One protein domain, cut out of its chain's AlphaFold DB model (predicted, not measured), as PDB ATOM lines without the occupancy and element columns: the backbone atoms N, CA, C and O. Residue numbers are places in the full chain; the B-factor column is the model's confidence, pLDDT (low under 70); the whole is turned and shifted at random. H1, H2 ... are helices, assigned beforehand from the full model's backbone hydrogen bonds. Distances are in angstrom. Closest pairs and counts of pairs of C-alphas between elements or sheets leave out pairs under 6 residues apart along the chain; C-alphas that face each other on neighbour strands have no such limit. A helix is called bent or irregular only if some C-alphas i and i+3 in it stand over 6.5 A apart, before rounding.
ATOM      1  N   GLN A 532     171.499 188.333 201.395       89.94
ATOM      2  CA  GLN A 532     170.495 189.075 200.619       89.94
ATOM      3  C   GLN A 532     171.096 189.716 199.362       89.94
ATOM      4  O   GLN A 532     170.479 189.663 198.298       89.94
ATOM      5  N   ARG A 533     172.308 190.280 199.452       90.62
ATOM      6  CA  ARG A 533     173.013 190.862 198.297       90.62
ATOM      7  C   ARG A 533     173.384 189.802 197.257       90.62
ATOM      8  O   ARG A 533     173.228 190.060 196.069       90.62
ATOM      9  N   LEU A 534     173.800 188.605 197.685       92.06
ATOM     10  CA  LEU A 534     174.056 187.467 196.790       92.06
ATOM     11  C   LEU A 534     172.789 187.002 196.061       92.06
ATOM     12  O   LEU A 534     172.843 186.661 194.881       92.06
ATOM     13  N   CYS A 535     171.641 187.017 196.742       88.56
ATOM     14  CA  CYS A 535     170.361 186.707 196.109       88.56
ATOM     15  C   CYS A 535     169.890 187.805 195.139       88.56
ATOM     16  O   CYS A 535     169.180 187.528 194.174       88.56
ATOM     17  N   GLY A 536     170.285 189.053 195.400       86.94
ATOM     18  CA  GLY A 536     169.921 190.244 194.635       86.94
ATOM     19  C   GLY A 536     170.909 190.644 193.536       86.94
ATOM     20  O   GLY A 536     170.867 191.794 193.105       86.94
ATOM     21  N   LEU A 537     171.805 189.751 193.101       90.19
ATOM     22  CA  LEU A 537     172.776 190.066 192.047       90.19
ATOM     23  C   LEU A 537     172.087 190.390 190.702       90.19
ATOM     24  O   LEU A 537     171.002 189.865 190.425       90.19
ATOM     25  N   PRO A 538     172.705 191.223 189.839       86.88
ATOM     26  CA  PRO A 538     172.103 191.639 188.574       86.88
ATOM     27  C   PRO A 538     171.811 190.473 187.631       86.88
ATOM     28  O   PRO A 538     172.508 189.454 187.626       86.88
ATOM     29  N   PHE A 539     170.801 190.647 186.773       83.19
ATOM     30  CA  PHE A 539     170.325 189.595 185.870       83.19
ATOM     31  C   PHE A 539     171.443 189.047 184.978       83.19
ATOM     32  O   PHE A 539     171.532 187.835 184.784       83.19
ATOM     33  N   ARG A 540     172.349 189.914 184.508       82.88
ATOM     34  CA  ARG A 540     173.517 189.522 183.708       82.88
ATOM     35  C   ARG A 540     174.365 188.440 184.391       82.88
ATOM     36  O   ARG A 540     174.753 187.474 183.741       82.88
ATOM     37  N   PHE A 541     174.599 188.575 185.697       84.06
ATOM     38  CA  PHE A 541     175.358 187.606 186.490       84.06
ATOM     39  C   PHE A 541     174.577 186.304 186.692       84.06
ATOM     40  O   PHE A 541     175.130 185.212 186.636       84.06
ATOM     41  N   VAL A 542     173.264 186.410 186.902       80.06
ATOM     42  CA  VAL A 542     172.407 185.245 187.141       80.06
ATOM     43  C   VAL A 542     172.138 184.458 185.860       80.06
ATOM     44  O   VAL A 542     171.782 183.295 185.965       80.06
ATOM     45  N   VAL A 543     172.289 185.031 184.663       82.19
ATOM     46  CA  VAL A 543     172.066 184.327 183.385       82.19
ATOM     47  C   VAL A 543     173.302 183.586 182.899       82.19
ATOM     48  O   VAL A 543     173.163 182.454 182.421       82.19
ATOM     49  N   ASP A 544     174.479 184.200 183.023       84.50
ATOM     50  CA  ASP A 544     175.731 183.630 182.533       84.50
ATOM     51  C   ASP A 544     176.036 182.276 183.197       84.50
ATOM     52  O   ASP A 544     175.977 182.113 184.417       84.50
ATOM     53  N   LYS A 545     176.367 181.275 182.374       83.50
ATOM     54  CA  LYS A 545     176.642 179.913 182.839       83.50
ATOM     55  C   LYS A 545     177.865 179.877 183.756       83.50
ATOM     56  O   LYS A 545     177.821 179.190 184.775       83.50
ATOM     57  N   ALA A 546     178.924 180.618 183.423       82.44
ATOM     58  CA  ALA A 546     180.139 180.639 184.234       82.44
ATOM     59  C   ALA A 546     179.883 181.299 185.598       82.44
ATOM     60  O   ALA A 546     180.247 180.740 186.630       82.44
ATOM     61  N   ALA A 547     179.169 182.428 185.621       85.31
ATOM     62  CA  ALA A 547     178.750 183.079 186.860       85.31
ATOM     63  C   ALA A 547     177.780 182.226 187.708       85.31
ATOM     64  O   ALA A 547     177.907 182.203 188.934       85.31
ATOM     65  N   LYS A 548     176.874 181.445 187.098       87.44
ATOM     66  CA  LYS A 548     176.038 180.456 187.817       87.44
ATOM     67  C   LYS A 548     176.864 179.356 188.480       87.44
ATOM     68  O   LYS A 548     176.617 179.034 189.642       87.44
ATOM     69  N   ASP A 549     177.843 178.807 187.758       89.19
ATOM     70  CA  ASP A 549     178.771 177.795 188.283       89.19
ATOM     71  C   ASP A 549     179.668 178.377 189.411       89.19
ATOM     72  O   ASP A 549     180.244 177.632 190.207       89.19
ATOM     73  N   ILE A 550     179.725 179.708 189.561       91.81
ATOM     74  CA  ILE A 550     180.325 180.395 190.715       91.81
ATOM     75  C   ILE A 550     179.304 180.595 191.848       91.81
ATOM     76  O   ILE A 550     179.582 180.235 192.995       91.81
ATOM     77  N   LEU A 551     178.122 181.133 191.541       92.81
ATOM     78  CA  LEU A 551     177.106 181.518 192.522       92.81
ATOM     79  C   LEU A 551     176.488 180.322 193.243       92.81
ATOM     80  O   LEU A 551     176.422 180.313 194.470       92.81
ATOM     81  N   LEU A 552     176.031 179.310 192.502       92.44
ATOM     82  CA  LEU A 552     175.249 178.212 193.075       92.44
ATOM     83  C   LEU A 552     176.058 177.389 194.091       92.44
ATOM     84  O   LEU A 552     175.539 177.158 195.183       92.44
ATOM     85  N   PRO A 553     177.331 177.013 193.837       93.94
ATOM     86  CA  PRO A 553     178.140 176.373 194.871       93.94
ATOM     87  C   PRO A 553     178.399 177.279 196.082       93.94
ATOM     88  O   PRO A 553     178.448 176.776 197.201       93.94
ATOM     89  N   THR A 554     178.519 178.601 195.892       95.06
ATOM     90  CA  THR A 554     178.645 179.555 197.009       95.06
ATOM     91  C   THR A 554     177.380 179.574 197.869       95.06
ATOM     92  O   THR A 554     177.480 179.489 199.090       95.06
ATOM     93  N   LEU A 555     176.191 179.620 197.258       94.00
ATOM     94  CA  LEU A 555     174.919 179.561 197.989       94.00
ATOM     95  C   LEU A 555     174.753 178.229 198.729       94.00
ATOM     96  O   LEU A 555     174.299 178.221 199.874       94.00
ATOM     97  N   ILE A 556     175.174 177.114 198.118       94.31
ATOM     98  CA  ILE A 556     175.172 175.799 198.772       94.31
ATOM     99  C   ILE A 556     176.102 175.808 199.989       94.31
ATOM    100  O   ILE A 556     175.686 175.397 201.069       94.31
ATOM    101  N   ALA A 557     177.330 176.312 199.848       94.38
ATOM    102  CA  ALA A 557     178.279 176.415 200.956       94.38
ATOM    103  C   ALA A 557     177.770 177.324 202.090       94.38
ATOM    104  O   ALA A 557     178.013 177.030 203.257       94.38
ATOM    105  N   ALA A 558     177.039 178.393 201.760       94.12
ATOM    106  CA  ALA A 558     176.492 179.352 202.720       94.12
ATOM    107  C   ALA A 558     175.232 178.871 203.469       94.12
ATOM    108  O   ALA A 558     174.919 179.416 204.529       94.12
ATOM    109  N   SER A 559     174.488 177.898 202.928       93.31
ATOM    110  CA  SER A 559     173.167 177.500 203.455       93.31
ATOM    111  C   SER A 559     173.012 176.018 203.800       93.31
ATOM    112  O   SER A 559     172.087 175.662 204.530       93.31
ATOM    113  N   PHE A 560     173.908 175.143 203.334       93.19
ATOM    114  CA  PHE A 560     173.851 173.723 203.672       93.19
ATOM    115  C   PHE A 560     174.018 173.520 205.184       93.19
ATOM    116  O   PHE A 560     174.951 174.057 205.778       93.19
ATOM    117  N   GLN A 561     173.110 172.738 205.781       91.19
ATOM    118  CA  GLN A 561     172.999 172.503 207.230       91.19
ATOM    119  C   GLN A 561     172.672 173.754 208.067       91.19
ATOM    120  O   GLN A 561     172.750 173.705 209.290       91.19
ATOM    121  N   ASN A 562     172.230 174.849 207.439       91.94
ATOM    122  CA  ASN A 562     171.812 176.066 208.130       91.94
ATOM    123  C   ASN A 562     170.381 176.451 207.706       91.94
ATOM    124  O   ASN A 562     170.202 177.146 206.700       91.94
ATOM    125  N   PRO A 563     169.342 175.999 208.438       88.88
ATOM    126  CA  PRO A 563     167.948 176.180 208.025       88.88
ATOM    127  C   PRO A 563     167.536 177.656 207.965       88.88
ATOM    128  O   PRO A 563     166.749 178.028 207.103       88.88
ATOM    129  N   ILE A 564     168.116 178.515 208.811       90.25
ATOM    130  CA  ILE A 564     167.844 179.962 208.810       90.25
ATOM    131  C   ILE A 564     168.349 180.598 207.510       90.25
ATOM    132  O   ILE A 564     167.642 181.380 206.874       90.25
ATOM    133  N   ASN A 565     169.571 180.256 207.092       92.06
ATOM    134  CA  ASN A 565     170.118 180.758 205.836       92.06
ATOM    135  C   ASN A 565     169.351 180.190 204.635       92.06
ATOM    136  O   ASN A 565     169.085 180.928 203.690       92.06
ATOM    137  N   ALA A 566     168.963 178.912 204.676       88.56
ATOM    138  CA  ALA A 566     168.168 178.277 203.625       88.56
ATOM    139  C   ALA A 566     166.775 178.919 203.461       88.56
ATOM    140  O   ALA A 566     166.365 179.196 202.334       88.56
ATOM    141  N   ASP A 567     166.084 179.222 204.564       87.44
ATOM    142  CA  ASP A 567     164.816 179.966 204.559       87.44
ATOM    143  C   ASP A 567     165.000 181.382 203.987       87.44
ATOM    144  O   ASP A 567     164.230 181.833 203.137       87.44
ATOM    145  N   LEU A 568     166.087 182.069 204.355       86.81
ATOM    146  CA  LEU A 568     166.399 183.373 203.772       86.81
ATOM    147  C   LEU A 568     166.602 183.282 202.249       86.81
ATOM    148  O   LEU A 568     166.074 184.121 201.522       86.81
ATOM    149  N   LEU A 569     167.295 182.261 201.734       86.56
ATOM    150  CA  LEU A 569     167.431 182.062 200.282       86.56
ATOM    151  C   LEU A 569     166.072 181.901 199.587       86.56
ATOM    152  O   LEU A 569     165.830 182.558 198.568       86.56
ATOM    153  N   ALA A 570     165.184 181.088 200.172       82.88
ATOM    154  CA  ALA A 570     163.848 180.829 199.638       82.88
ATOM    155  C   ALA A 570     163.026 182.119 199.489       82.88
ATOM    156  O   ALA A 570     162.359 182.319 198.471       82.88
ATOM    157  N   ARG A 571     163.143 183.042 200.452       79.81
ATOM    158  CA  ARG A 571     162.436 184.336 200.442       79.81
ATOM    159  C   ARG A 571     162.943 185.315 199.375       79.81
ATOM    160  O   ARG A 571     162.170 186.142 198.903       79.81
ATOM    161  N   PHE A 572     164.220 185.245 198.983       68.69
ATOM    162  CA  PHE A 572     164.882 186.249 198.129       68.69
ATOM    163  C   PHE A 572     165.139 185.796 196.675       68.69
ATOM    164  O   PHE A 572     166.032 186.337 196.030       68.69
ATOM    165  N   ARG A 573     164.310 184.884 196.135       65.94
ATOM    166  CA  ARG A 573     164.259 184.364 194.735       65.94
ATOM    167  C   ARG A 573     164.932 183.023 194.450       65.94
ATOM    168  O   ARG A 573     164.667 182.458 193.389       65.94
ATOM    169  N   PHE A 574     165.749 182.475 195.342       70.75
ATOM    170  CA  PHE A 574     166.366 181.168 195.103       70.75
ATOM    171  C   PHE A 574     165.570 180.085 195.821       70.75
ATOM    172  O   PHE A 574     165.722 179.900 197.023       70.75
ATOM    173  N   SER A 575     164.730 179.338 195.093       76.00
ATOM    174  CA  SER A 575     164.085 178.184 195.723       76.00
ATOM    175  C   SER A 575     165.140 177.125 196.053       76.00
ATOM    176  O   SER A 575     165.997 176.793 195.228       76.00
ATOM    177  N   THR A 576     165.070 176.571 197.260       81.00
ATOM    178  CA  THR A 576     165.916 175.455 197.714       81.00
ATOM    179  C   THR A 576     165.819 174.256 196.759       81.00
ATOM    180  O   THR A 576     166.807 173.565 196.509       81.00
ATOM    181  N   GLY A 577     164.664 174.079 196.106       82.25
ATOM    182  CA  GLY A 577     164.462 173.113 195.025       82.25
ATOM    183  C   GLY A 577     165.385 173.309 193.813       82.25
ATOM    184  O   GLY A 577     165.869 172.316 193.264       82.25
ATOM    185  N   HIS A 578     165.701 174.552 193.423       86.06
ATOM    186  CA  HIS A 578     166.660 174.824 192.340       86.06
ATOM    187  C   HIS A 578     168.082 174.389 192.716       86.06
ATOM    188  O   HIS A 578     168.783 173.822 191.879       86.06
ATOM    189  N   LEU A 579     168.499 174.589 193.974       89.06
ATOM    190  CA  LEU A 579     169.807 174.127 194.457       89.06
ATOM    191  C   LEU A 579     169.892 172.594 194.430       89.06
ATOM    192  O   LEU A 579     170.872 172.036 193.939       89.06
ATOM    193  N   ALA A 580     168.833 171.905 194.867       89.56
ATOM    194  CA  ALA A 580     168.757 170.445 194.803       89.56
ATOM    195  C   ALA A 580     168.766 169.908 193.358       89.56
ATOM    196  O   ALA A 580     169.348 168.854 193.090       89.56
ATOM    197  N   ALA A 581     168.116 170.607 192.422       89.75
ATOM    198  CA  ALA A 581     168.136 170.253 191.003       89.75
ATOM    199  C   ALA A 581     169.531 170.445 190.388       89.75
ATOM    200  O   ALA A 581     169.997 169.567 189.667       89.75
ATOM    201  N   TYR A 582     170.218 171.539 190.730       90.56
ATOM    202  CA  TYR A 582     171.582 171.816 190.273       90.56
ATOM    203  C   TYR A 582     172.587 170.752 190.737       90.56
ATOM    204  O   TYR A 582     173.382 170.269 189.934       90.56
ATOM    205  N   ILE A 583     172.525 170.322 192.005       90.94
ATOM    206  CA  ILE A 583     173.397 169.244 192.509       90.94
ATOM    207  C   ILE A 583     173.143 167.945 191.732       90.94
ATOM    208  O   ILE A 583     174.095 167.279 191.329       90.94
ATOM    209  N   ARG A 584     171.874 167.614 191.453       89.88
ATOM    210  CA  ARG A 584     171.509 166.414 190.681       89.88
ATOM    211  C   ARG A 584     172.006 166.470 189.235       89.88
ATOM    212  O   ARG A 584     172.451 165.456 188.708       89.88
ATOM    213  N   ASP A 585     171.936 167.636 188.599       89.75
ATOM    214  CA  ASP A 585     172.465 167.842 187.248       89.75
ATOM    215  C   ASP A 585     173.979 167.580 187.205       89.75
ATOM    216  O   ASP A 585     174.461 166.792 186.388       89.75
ATOM    217  N   LYS A 586     174.730 168.133 188.169       88.00
ATOM    218  CA  LYS A 586     176.179 167.905 188.283       88.00
ATOM    219  C   LYS A 586     176.529 166.461 188.682       88.00
ATOM    220  O   LYS A 586     177.517 165.930 188.174       88.00
ATOM    221  N   GLN A 587     175.708 165.797 189.503       85.75
ATOM    222  CA  GLN A 587     175.783 164.350 189.772       85.75
ATOM    223  C   GLN A 587     175.649 163.522 188.492       85.75
ATOM    224  O   GLN A 587     176.490 162.666 188.214       85.75
ATOM    225  N   GLY A 588     174.613 163.797 187.694       81.12
ATOM    226  CA  GLY A 588     174.364 163.103 186.432       81.12
ATOM    227  C   GLY A 588     175.473 163.334 185.406       81.12
ATOM    228  O   GLY A 588     175.902 162.389 184.744       81.12
ATOM    229  N   ALA A 589     175.991 164.563 185.312       80.50
ATOM    230  CA  ALA A 589     177.113 164.896 184.435       80.50
ATOM    231  C   ALA A 589     178.397 164.137 184.816       80.50
ATOM    232  O   ALA A 589     179.060 163.583 183.936       80.50
ATOM    233  N   ALA A 590     178.704 164.048 186.117       75.12
ATOM    234  CA  ALA A 590     179.851 163.296 186.625       75.12
ATOM    235  C   ALA A 590     179.716 161.783 186.373       75.12
ATOM    236  O   ALA A 590     180.669 161.148 185.923       75.12
ATOM    237  N   ALA A 591     178.526 161.211 186.597       71.06
ATOM    238  CA  ALA A 591     178.252 159.790 186.366       71.06
ATOM    239  C   ALA A 591     178.267 159.407 184.874       71.06
ATOM    240  O   ALA A 591     178.661 158.299 184.521       71.06
ATOM    241  N   ALA A 592     177.876 160.325 183.986       70.75
ATOM    242  CA  ALA A 592     177.839 160.099 182.541       70.75
ATOM    243  C   ALA A 592     179.215 160.191 181.851       70.75
ATOM    244  O   ALA A 592     179.274 160.132 180.623       70.75
ATOM    245  N   GLY A 593     180.310 160.401 182.594       60.81
ATOM    246  CA  GLY A 593     181.657 160.539 182.026       60.81
ATOM    247  C   GLY A 593     181.825 161.746 181.093       60.81
ATOM    248  O   GLY A 593     182.843 161.860 180.408       60.81
ATOM    249  N   ARG A 594     180.850 162.667 181.054       62.06
ATOM    250  CA  ARG A 594     180.986 163.948 180.357       62.06
ATOM    251  C   ARG A 594     181.887 164.807 181.229       62.06
ATOM    252  O   ARG A 594     181.410 165.439 182.166       62.06
ATOM    253  N   GLY A 595     183.193 164.765 180.966       56.56
ATOM    254  CA  GLY A 595     184.154 165.609 181.668       56.56
ATOM    255  C   GLY A 595     183.646 167.048 181.681       56.56
ATOM    256  O   GLY A 595     183.342 167.598 180.622       56.56
ATOM    257  N   ASP A 596     183.487 167.625 182.874       62.97
ATOM    258  CA  ASP A 596     183.030 169.003 183.005       62.97
ATOM    259  C   ASP A 596     184.064 169.899 182.311       62.97
ATOM    260  O   ASP A 596     185.201 170.043 182.779       62.97
ATOM    261  N   ALA A 597     183.685 170.431 181.143       66.38
ATOM    262  CA  ALA A 597     184.527 171.301 180.325       66.38
ATOM    263  C   ALA A 597     184.856 172.615 181.054       66.38
ATOM    264  O   ALA A 597     185.742 173.353 180.626       66.38
ATOM    265  N   SER A 598     184.160 172.894 182.161       74.75
ATOM    266  CA  SER A 598     184.461 174.008 183.043       74.75
ATOM    267  C   SER A 598     185.854 173.867 183.682       74.75
ATOM    268  O   SER A 598     186.284 172.754 184.023       74.75
ATOM    269  N   PRO A 599     186.561 174.996 183.887       78.94
ATOM    270  CA  PRO A 599     187.827 175.034 184.609       78.94
ATOM    271  C   PRO A 599     187.725 174.329 185.968       78.94
ATOM    272  O   PRO A 599     186.674 174.424 186.608       78.94
ATOM    273  N   PRO A 600     188.805 173.698 186.472       80.00
ATOM    274  CA  PRO A 600     188.808 173.027 187.775       80.00
ATOM    275  C   PRO A 600     188.288 173.904 188.922       80.00
ATOM    276  O   PRO A 600     187.655 173.385 189.838       80.00
ATOM    277  N   VAL A 601     188.496 175.223 188.832       80.50
ATOM    278  CA  VAL A 601     188.028 176.224 189.802       80.50
ATOM    279  C   VAL A 601     186.507 176.305 189.908       80.50
ATOM    280  O   VAL A 601     185.982 176.553 190.987       80.50
ATOM    281  N   LEU A 602     185.788 176.047 188.813       83.94
ATOM    282  CA  LEU A 602     184.334 176.208 188.723       83.94
ATOM    283  C   LEU A 602     183.560 174.903 188.945       83.94
ATOM    284  O   LEU A 602     182.337 174.914 189.071       83.94
ATOM    285  N   ARG A 603     184.254 173.763 189.005       86.81
ATOM    286  CA  ARG A 603     183.606 172.459 189.166       86.81
ATOM    287  C   ARG A 603     183.017 172.329 190.565       86.81
ATOM    288  O   ARG A 603     183.720 172.518 191.557       86.81
ATOM    289  N   LEU A 604     181.752 171.906 190.654       87.75
ATOM    290  CA  LEU A 604     181.080 171.697 191.943       87.75
ATOM    291  C   LEU A 604     181.860 170.717 192.831       87.75
ATOM    292  O   LEU A 604     182.039 170.994 194.011       87.75
ATOM    293  N   VAL A 605     182.391 169.632 192.257       86.12
ATOM    294  CA  VAL A 605     183.174 168.622 192.995       86.12
ATOM    295  C   VAL A 605     184.448 169.192 193.613       86.12
ATOM    296  O   VAL A 605     184.945 168.644 194.578       86.12
ATOM    297  N   ASN A 606     184.972 170.313 193.116       87.31
ATOM    298  CA  ASN A 606     186.159 170.929 193.703       87.31
ATOM    299  C   ASN A 606     185.824 171.944 194.800       87.31
ATOM    300  O   ASN A 606     186.709 172.343 195.554       87.31
ATOM    301  N   ARG A 607     184.554 172.344 194.915       89.81
ATOM    302  CA  ARG A 607     184.083 173.389 195.836       89.81
ATOM    303  C   ARG A 607     183.145 172.869 196.921       89.81
ATOM    304  O   ARG A 607     183.045 173.491 197.970       89.81
ATOM    305  N   PHE A 608     182.470 171.747 196.684       91.31
ATOM    306  CA  PHE A 608     181.563 171.119 197.632       91.31
ATOM    307  C   PHE A 608     181.745 169.587 197.630       91.31
ATOM    308  O   PHE A 608     181.630 168.981 196.559       91.31
ATOM    309  N   PRO A 609     182.001 168.961 198.797       89.94
ATOM    310  CA  PRO A 609     182.304 167.536 198.900       89.94
ATOM    311  C   PRO A 609     181.254 166.620 198.270       89.94
ATOM    312  O   PRO A 609     180.076 166.700 198.609       89.94
ATOM    313  N   GLY A 610     181.693 165.755 197.347       86.12
ATOM    314  CA  GLY A 610     180.842 164.808 196.613       86.12
ATOM    315  C   GLY A 610     180.062 163.844 197.510       86.12
ATOM    316  O   GLY A 610     178.919 163.510 197.219       86.12
ATOM    317  N   ASP A 611     180.655 163.463 198.639       88.50
ATOM    318  CA  ASP A 611     180.050 162.654 199.701       88.50
ATOM    319  C   ASP A 611     178.848 163.334 200.370       88.50
ATOM    320  O   ASP A 611     177.972 162.657 200.902       88.50
ATOM    321  N   LEU A 612     178.764 164.665 200.310       91.19
ATOM    322  CA  LEU A 612     177.680 165.441 200.913       91.19
ATOM    323  C   LEU A 612     176.549 165.758 199.931       91.19
ATOM    324  O   LEU A 612     175.562 166.383 200.325       91.19
ATOM    325  N   TRP A 613     176.660 165.361 198.661       93.19
ATOM    326  CA  TRP A 613     175.687 165.737 197.633       93.19
ATOM    327  C   TRP A 613     174.292 165.161 197.916       93.19
ATOM    328  O   TRP A 613     173.304 165.894 197.849       93.19
ATOM    329  N   ASP A 614     174.202 163.897 198.334       92.31
ATOM    330  CA  ASP A 614     172.918 163.252 198.644       92.31
ATOM    331  C   ASP A 614     172.273 163.829 199.913       92.31
ATOM    332  O   ASP A 614     171.062 164.086 199.959       92.31
ATOM    333  N   SER A 615     173.089 164.121 200.932       92.81
ATOM    334  CA  SER A 615     172.639 164.806 202.146       92.81
ATOM    335  C   SER A 615     172.139 166.220 201.844       92.81
ATOM    336  O   SER A 615     171.102 166.626 202.365       92.81
ATOM    337  N   ALA A 616     172.826 166.959 200.967       92.31
ATOM    338  CA  ALA A 616     172.419 168.296 200.540       92.31
ATOM    339  C   ALA A 616     171.100 168.282 199.761       92.31
ATOM    340  O   ALA A 616     170.217 169.091 200.046       92.31
ATOM    341  N   ILE A 617     170.914 167.333 198.837       91.44
ATOM    342  CA  ILE A 617     169.644 167.172 198.110       91.44
ATOM    343  C   ILE A 617     168.492 166.897 199.080       91.44
ATOM    344  O   ILE A 617     167.416 167.478 198.930       91.44
ATOM    345  N   THR A 618     168.713 166.031 200.070       91.94
ATOM    346  CA  THR A 618     167.699 165.687 201.078       91.94
ATOM    347  C   THR A 618     167.347 166.895 201.944       91.94
ATOM    348  O   THR A 618     166.168 167.202 202.106       91.94
ATOM    349  N   PHE A 619     168.356 167.629 202.422       92.00
ATOM    350  CA  PHE A 619     168.182 168.850 203.213       92.00
ATOM    351  C   PHE A 619     167.345 169.902 202.472       92.00
ATOM    352  O   PHE A 619     166.321 170.348 202.983       92.00
ATOM    353  N   TYR A 620     167.717 170.249 201.237       90.38
ATOM    354  CA  TYR A 620     167.011 171.290 200.484       90.38
ATOM    355  C   TYR A 620     165.593 170.892 200.068       90.38
ATOM    356  O   TYR A 620     164.723 171.758 199.986       90.38
ATOM    357  N   ARG A 621     165.343 169.599 199.818       86.56
ATOM    358  CA  ARG A 621     163.983 169.088 199.592       86.56
ATOM    359  C   ARG A 621     163.133 169.166 200.857       86.56
ATOM    360  O   ARG A 621     161.973 169.536 200.749       86.56
ATOM    361  N   GLY A 622     163.711 168.865 202.022       83.25
ATOM    362  CA  GLY A 622     163.044 169.030 203.315       83.25
ATOM    363  C   GLY A 622     162.632 170.482 203.554       83.25
ATOM    364  O   GLY A 622     161.467 170.746 203.809       83.25
ATOM    365  N   CYS A 623     163.541 171.435 203.333       78.69
ATOM    366  CA  CYS A 623     163.240 172.863 203.481       78.69
ATOM    367  C   CYS A 623     162.204 173.398 202.475       78.69
ATOM    368  O   CYS A 623     161.616 174.446 202.712       78.69
ATOM    369  N   ALA A 624     162.012 172.734 201.330       64.62
ATOM    370  CA  ALA A 624     160.979 173.108 200.364       64.62
ATOM    371  C   ALA A 624     159.574 172.622 200.773       64.62
ATOM    372  O   ALA A 624     158.593 173.153 200.263       64.62
ATOM    373  N   GLY A 625     159.483 171.620 201.657       55.44
ATOM    374  CA  GLY A 625     158.228 171.003 202.098       55.44
ATOM    375  C   GLY A 625     157.496 171.738 203.224       55.44
ATOM    376  O   GLY A 625     156.368 171.372 203.522       55.44
ATOM    377  N   ASP A 626     158.097 172.776 203.814       43.44
ATOM    378  CA  ASP A 626     157.497 173.579 204.896       43.44
ATOM    379  C   ASP A 626     156.835 174.883 204.388       43.44
ATOM    380  O   ASP A 626     156.510 175.772 205.174       43.44
ATOM    381  N   ALA A 627     156.660 175.021 203.068       40.50
ATOM    382  CA  ALA A 627     156.075 176.194 202.410       40.50
ATOM    383  C   ALA A 627     154.804 175.856 201.601       40.50
ATOM    384  O   ALA A 627     154.621 176.387 200.502       40.50
ATOM    385  N   GLU A 628     153.953 174.970 202.130       30.19
ATOM    386  CA  GLU A 628     152.549 174.817 201.700       30.19
ATOM    387  C   GLU A 628     151.585 175.543 202.642       30.19
ATOM    388  O   GLU A 628     151.674 175.332 203.875       30.19
TER     389      GLU A 628
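What this domain is: This is residues 532 to 628 of the 628 residues of an uncharacterized protein of Plasmodiophora brassicae (UniProt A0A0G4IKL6). Two long helices, H5 and H7, lie side by side and run opposite ways, and a third, H3, crosses steeply beside this pair, touching H5. H4 stands at one end of the pair, short H1 and H2 lie on the side of H3 away from H5, and a long loop leads round from H5 to short H6 on H3. The printed part has 97 residues with seven named helices, H1 to H7 in order, and no named strand, and its class is all helix. It is compact, with a radius of gyration of the C-alphas of 13.2 A and spans of 38 by 30 by 19 A.

How they stand to each other: H1, residues 532 to 535, only just touches H4, residues 563 to 571, with 3 pairs of C-alphas within 8 A; the closest are Cys 535 and Leu 569, 6.9 A apart. H2, residues 539 to 543, and H3, residues 545 to 559, only just touch, with 3 such pairs, and only at the corner, where the C-alphas of Phe 541 and Ala 547 are closest at 5.7 A. H3 and H4 touch only at the corner, with the C-alphas of Ser 559 and Asn 565 closest at 5.1 A. With residues 552 to 556 alone, H3 only just touches H5, residues 576 to 591, with 3 pairs; the closest C-alphas are those of Leu 552 and Leu 579, 6.9 A apart, at a steep tilt of 63 degrees, opposite ways. H6, residues 604 to 607, only just touches H3, with 3 pairs, and the C-alphas of Pro 553 and Leu 604 are closest at 6.3 A. H7, residues 610 to 624, touches H5 with 19 pairs, at a shallow tilt of 27 degrees, opposite ways; the closest C-alphas are those of Ala 580 and Ile 617, 4.7 A apart. With residues 620 to 623 alone, H7 touches H4, with the C-alphas of Ala 566 and Cys 623 closest at 7.3 A. Every O i to N i+4 pair is within hydrogen-bond range in H2, H4 and H5, against 10 of 11 in H3 and 9 of 11 in H7; H1 and H6 are too short for such a pair.

Where its parts are: H1 begins at C-alpha 532 (170.495, 189.075, 200.619). H3 is 21.0 A long, H4 12.4 A and H5 22.9 A, from C-alpha 576 (165.916, 175.455, 197.714). H7 is 21.9 A long, ends at C-alpha 624 (160.979, 173.108, 200.364) and is irregular, with C-alphas 611 and 614 7.2 A apart.

The domain as a whole: The C-alphas of Pro 599 and Glu 628, the two farthest apart, are 39.2 A apart. The printed part has no cut, and the link from H5 to H6, 12 residues, is long. Mean pLDDT of the printed part is 83.2, with residues 572 to 573, 593 to 597 and 624 to 628 under 70.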